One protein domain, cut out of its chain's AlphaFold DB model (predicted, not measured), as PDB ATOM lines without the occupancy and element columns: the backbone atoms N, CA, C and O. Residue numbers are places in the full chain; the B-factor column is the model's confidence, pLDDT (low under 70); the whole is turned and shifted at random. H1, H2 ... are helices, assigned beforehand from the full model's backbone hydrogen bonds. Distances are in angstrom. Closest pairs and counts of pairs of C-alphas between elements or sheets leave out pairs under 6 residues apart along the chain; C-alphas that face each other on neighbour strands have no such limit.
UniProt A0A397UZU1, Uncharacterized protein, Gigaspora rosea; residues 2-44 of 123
ATOM      1  N   SER A   2      24.399 -11.389  26.570       53.97
ATOM      2  CA  SER A   2      24.237 -10.729  27.881       53.97
ATOM      3  C   SER A   2      23.654  -9.309  27.823       53.97
ATOM      4  O   SER A   2      23.145  -8.827  28.826       53.97
ATOM      5  N   VAL A   3      23.676  -8.646  26.662       55.72
ATOM      6  CA  VAL A   3      23.264  -7.232  26.532       55.72
ATOM      7  C   VAL A   3      21.745  -7.071  26.369       55.72
ATOM      8  O   VAL A   3      21.170  -6.076  26.791       55.72
ATOM      9  N   SER A   4      21.058  -8.068  25.807       57.12
ATOM     10  CA  SER A   4      19.604  -8.033  25.594       57.12
ATOM     11  C   SER A   4      18.788  -8.224  26.878       57.12
ATOM     12  O   SER A   4      17.665  -7.737  26.966       57.12
ATOM     13  N   CYS A   5      19.352  -8.886  27.895       60.38
ATOM     14  CA  CYS A   5      18.640  -9.193  29.137       60.38
ATOM     15  C   CYS A   5      18.460  -7.964  30.048       60.38
ATOM     16  O   CYS A   5      17.520  -7.910  30.839       60.38
ATOM     17  N   THR A   6      19.344  -6.966  29.941       76.12
ATOM     18  CA  THR A   6      19.303  -5.771  30.794       76.12
ATOM     19  C   THR A   6      18.300  -4.742  30.279       76.12
ATOM     20  O   THR A   6      17.560  -4.174  31.075       76.12
ATOM     21  N   VAL A   7      18.205  -4.550  28.959       83.75
ATOM     22  CA  VAL A   7      17.259  -3.601  28.340       83.75
ATOM     23  C   VAL A   7      15.812  -3.991  28.643       83.75
ATOM     24  O   VAL A   7      15.033  -3.168  29.118       83.75
ATOM     25  N   GLU A   8      15.473  -5.270  28.461       91.00
ATOM     26  CA  GLU A   8      14.118  -5.766  28.717       91.00
ATOM     27  C   GLU A   8      13.724  -5.641  30.201       91.00
ATOM     28  O   GLU A   8      12.585  -5.299  30.528       91.00
ATOM     29  N   ALA A   9      14.667  -5.880  31.116       90.00
ATOM     30  CA  ALA A   9      14.442  -5.713  32.548       90.00
ATOM     31  C   ALA A   9      14.218  -4.239  32.929       90.00
ATOM     32  O   ALA A   9      13.294  -3.932  33.686       90.00
ATOM     33  N   TRP A  10      15.002  -3.322  32.357       91.06
ATOM     34  CA  TRP A  10      14.850  -1.879  32.561       91.06
ATOM     35  C   TRP A  10      13.502  -1.352  32.067       91.06
ATOM     36  O   TRP A  10      12.857  -0.548  32.745       91.06
ATOM     37  N   ASP A  11      13.036  -1.824  30.913       93.81
ATOM     38  CA  ASP A  11      11.729  -1.445  30.375       93.81
ATOM     39  C   ASP A  11      10.586  -1.911  31.275       93.81
ATOM     40  O   ASP A  11       9.674  -1.135  31.584       93.81
ATOM     41  N   LYS A  12      10.663  -3.149  31.768       94.62
ATOM     42  CA  LYS A  12       9.685  -3.698  32.715       94.62
ATOM     43  C   LYS A  12       9.677  -2.927  34.035       94.62
ATOM     44  O   LYS A  12       8.597  -2.608  34.530       94.62
ATOM     45  N   ALA A  13      10.845  -2.574  34.571       94.38
ATOM     46  CA  ALA A  13      10.959  -1.785  35.797       94.38
ATOM     47  C   ALA A  13      10.314  -0.397  35.645       94.38
ATOM     48  O   ALA A  13       9.491   0.005  36.473       94.38
ATOM     49  N   ARG A  14      10.598   0.307  34.539       95.44
ATOM     50  CA  ARG A  14       9.977   1.609  34.235       95.44
ATOM     51  C   ARG A  14       8.461   1.502  34.086       95.44
ATOM     52  O   ARG A  14       7.732   2.338  34.620       95.44
ATOM     53  N   ALA A  15       7.977   0.469  33.397       97.44
ATOM     54  CA  ALA A  15       6.547   0.234  33.230       97.44
ATOM     55  C   ALA A  15       5.845  -0.053  34.568       97.44
ATOM     56  O   ALA A  15       4.783   0.517  34.833       97.44
ATOM     57  N   ALA A  16       6.443  -0.887  35.424       96.94
ATOM     58  CA  ALA A  16       5.914  -1.206  36.748       96.94
ATOM     59  C   ALA A  16       5.819   0.044  37.636       96.94
ATOM     60  O   ALA A  16       4.750   0.325  38.185       96.94
ATOM     61  N   LEU A  17       6.879   0.856  37.686       96.94
ATOM     62  CA  LEU A  17       6.886   2.111  38.440       96.94
ATOM     63  C   LEU A  17       5.821   3.092  37.927       96.94
ATOM     64  O   LEU A  17       5.057   3.656  38.710       96.94
ATOM     65  N   ALA A  18       5.690   3.243  36.605       97.25
ATOM     66  CA  ALA A  18       4.668   4.102  36.008       97.25
ATOM     67  C   ALA A  18       3.231   3.646  36.328       97.25
ATOM     68  O   ALA A  18       2.305   4.462  36.369       97.25
ATOM     69  N   VAL A  19       2.999   2.345  36.530       97.69
ATOM     70  CA  VAL A  19       1.706   1.822  37.000       97.69
ATOM     71  C   VAL A  19       1.503   2.126  38.483       97.69
ATOM     72  O   VAL A  19       0.427   2.606  38.839       97.69
ATOM     73  N   ALA A  20       2.512   1.889  39.324       97.44
ATOM     74  CA  ALA A  20       2.446   2.138  40.762       97.44
ATOM     75  C   ALA A  20       2.137   3.610  41.077       97.44
ATOM     76  O   ALA A  20       1.198   3.895  41.819       97.44
ATOM     77  N   VAL A  21       2.826   4.549  40.416       95.56
ATOM     78  CA  VAL A  21       2.580   5.996  40.565       95.56
ATOM     79  C   VAL A  21       1.154   6.365  40.159       95.56
ATOM     80  O   VAL A  21       0.465   7.073  40.888       95.56
ATOM     81  N   ARG A  22       0.660   5.849  39.024       97.38
ATOM     82  CA  ARG A  22      -0.718   6.121  38.570       97.38
ATOM     83  C   ARG A  22      -1.786   5.587  39.519       97.38
ATOM     84  O   ARG A  22      -2.878   6.144  39.560       97.38
ATOM     85  N   LYS A  23      -1.496   4.495  40.226       97.75
ATOM     86  CA  LYS A  23      -2.401   3.890  41.209       97.75
ATOM     87  C   LYS A  23      -2.235   4.465  42.618       97.75
ATOM     88  O   LYS A  23      -2.995   4.065  43.493       97.75
ATOM     89  N   CYS A  24      -1.284   5.377  42.828       96.38
ATOM     90  CA  CYS A  24      -0.870   5.835  44.154       96.38
ATOM     91  C   CYS A  24      -0.519   4.658  45.087       96.38
ATOM     92  O   CYS A  24      -0.908   4.641  46.253       96.38
ATOM     93  N   ASP A  25       0.179   3.647  44.562       97.44
ATOM     94  CA  ASP A  25       0.620   2.490  45.341       97.44
ATOM     95  C   ASP A  25       1.877   2.840  46.149       97.44
ATOM     96  O   ASP A  25       3.012   2.609  45.726       97.44
ATOM     97  N   TYR A  26       1.660   3.451  47.313       96.25
ATOM     98  CA  TYR A  26       2.736   3.896  48.199       96.25
ATOM     99  C   TYR A  26       3.565   2.742  48.767       96.25
ATOM    100  O   TYR A  26       4.738   2.944  49.062       96.25
ATOM    101  N   ASN A  27       2.998   1.537  48.882       96.75
ATOM    102  CA  ASN A  27       3.740   0.375  49.367       96.75
ATOM    103  C   ASN A  27       4.807  -0.040  48.354       96.75
ATOM    104  O   ASN A  27       5.955  -0.261  48.730       96.75
ATOM    105  N   PHE A  28       4.447  -0.102  47.068       96.12
ATOM    106  CA  PHE A  28       5.413  -0.394  46.009       96.12
ATOM    107  C   PHE A  28       6.520   0.665  45.943       96.12
ATOM    108  O   PHE A  28       7.694   0.319  45.835       96.12
ATOM    109  N   ILE A  29       6.150   1.945  46.036       95.56
ATOM    110  CA  ILE A  29       7.109   3.058  45.993       95.56
ATOM    111  C   ILE A  29       8.064   2.996  47.194       95.56
ATOM    112  O   ILE A  29       9.271   3.022  46.996       95.56
ATOM    113  N   ALA A  30       7.552   2.798  48.412       96.75
ATOM    114  CA  ALA A  30       8.380   2.706  49.614       96.75
ATOM    115  C   ALA A  30       9.354   1.512  49.588       96.75
ATOM    116  O   ALA A  30      10.473   1.611  50.087       96.75
ATOM    117  N   ILE A  31       8.944   0.380  49.003       96.69
ATOM    118  CA  ILE A  31       9.833  -0.774  48.806       96.69
ATOM    119  C   ILE A  31      10.960  -0.424  47.830       96.69
ATOM    120  O   ILE A  31      12.106  -0.798  48.074       96.69
ATOM    121  N   LEU A  32      10.647   0.283  46.739       94.81
ATOM    122  CA  LEU A  32      11.648   0.710  45.766       94.81
ATOM    123  C   LEU A  32      12.637   1.707  46.379       94.81
ATOM    124  O   LEU A  32      13.837   1.536  46.195       94.81
ATOM    125  N   ASP A  33      12.147   2.693  47.129       94.31
ATOM    126  CA  ASP A  33      12.987   3.687  47.805       94.31
ATOM    127  C   ASP A  33      13.965   3.005  48.768       94.31
ATOM    128  O   ASP A  33      15.174   3.192  48.660       94.31
ATOM    129  N   LYS A  34      13.465   2.095  49.616       96.00
ATOM    130  CA  LYS A  34      14.316   1.316  50.521       96.00
ATOM    131  C   LYS A  34      15.369   0.495  49.771       96.00
ATOM    132  O   LYS A  34      16.516   0.433  50.196       96.00
ATOM    133  N   TYR A  35      14.991  -0.141  48.663       94.38
ATOM    134  CA  TYR A  35      15.932  -0.915  47.855       94.38
ATOM    135  C   TYR A  35      17.057  -0.039  47.285       94.38
ATOM    136  O   TYR A  35      18.209  -0.470  47.240       94.38
ATOM    137  N   LEU A  36      16.740   1.186  46.853       92.31
ATOM    138  CA  LEU A  36      17.734   2.143  46.365       92.31
ATOM    139  C   LEU A  36      18.669   2.606  47.488       92.31
ATOM    140  O   LEU A  36      19.883   2.616  47.278       92.31
ATOM    141  N   ASP A  37      18.126   2.902  48.669       92.88
ATOM    142  CA  ASP A  37      18.910   3.270  49.854       92.88
ATOM    143  C   ASP A  37      19.875   2.142  50.259       92.88
ATOM    144  O   ASP A  37      21.070   2.379  50.464       92.88
ATOM    145  N   ASP A  38      19.387   0.897  50.292       92.12
ATOM    146  CA  ASP A  38      20.190  -0.295  50.590       92.12
ATOM    147  C   ASP A  38      21.323  -0.472  49.557       92.12
ATOM    148  O   ASP A  38      22.468  -0.756  49.918       92.12
ATOM    149  N   CYS A  39      21.050  -0.245  48.267       87.31
ATOM    150  CA  CYS A  39      22.069  -0.305  47.214       87.31
ATOM    151  C   CYS A  39      23.116   0.812  47.343       87.31
ATOM    152  O   CYS A  39      24.299   0.583  47.081       87.31
ATOM    153  N   GLN A  40      22.711   2.014  47.752       77.81
ATOM    154  CA  GLN A  40      23.618   3.145  47.931       77.81
ATOM    155  C   GLN A  40      24.548   2.945  49.136       77.81
ATOM    156  O   GLN A  40      25.735   3.265  49.053       77.81
ATOM    157  N   GLY A  41      24.049   2.325  50.211       61.94
ATOM    158  CA  GLY A  41      24.867   1.885  51.344       61.94
ATOM    159  C   GLY A  41      25.926   0.847  50.953       61.94
ATOM    160  O   GLY A  41      27.071   0.946  51.386       61.94
ATOM    161  N   VAL A  42      25.584  -0.100  50.071       58.97
ATOM    162  CA  VAL A  42      26.515  -1.127  49.562       58.97
ATOM    163  C   VAL A  42      27.600  -0.533  48.650       58.97
ATOM    164  O   VAL A  42      28.745  -0.977  48.689       58.97
ATOM    165  N   LEU A  43      27.280   0.501  47.864       57.16
ATOM    166  CA  LEU A  43      28.254   1.187  47.002       57.16
ATOM    167  C   LEU A  43      29.268   2.031  47.791       57.16
ATOM    168  O   LEU A  43      30.392   2.208  47.331       57.16
ATOM    169  N   SER A  44      28.909   2.522  48.982       54.91
ATOM    170  CA  SER A  44      29.801   3.350  49.805       54.91
ATOM    171  C   SER A  44      30.875   2.555  50.565       54.91
ATOM    172  O   SER A  44      31.829   3.163  51.047       54.91
TER     173      SER A  44
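This is residues 2 to 44 of the 123 residues of an uncharacterized protein of Gigaspora rosea (UniProt A0A397UZU1). Two long helices, H1 and then H2, meet near one end and open out as a V, with the tight link at the point and the far parts of both arms standing free. The printed part has 43 residues with these two named helices and no named strand; the class is all helix. It is loose, with a radius of gyration of the C-alphas of 12.5 A, and flat, spanning 34 by 27 by 8 A.

H1 takes residues 4 to 23, 29.5 A from C-alpha 4 at (19.604, -8.033, 25.594) to C-alpha 23. H2 takes residues 26 to 44, 27.1 A from first to last C-alpha, and ends at C-alpha 44 at (29.801, 3.350, 49.805).

H1 and H2 form a helical hairpin and run opposite ways at a steep tilt of 44 degrees. They touch through residues 17 to 21 of H1 and 26 to 29 of H2 alone; the closest C-alphas, of Ala 20 and Phe 28, are 6.5 A apart. In H2 every O i to N i+4 pair is within hydrogen-bond range, in H1 14 of 16.

The C-alphas farthest apart, of Ser 2 and Cys 24, are 34.2 A apart. The printed part has no cut. Residues 2 to 15 and 33 to 44 stand free. The pLDDT is under 70 at residues 2 to 5 and 41 to 44.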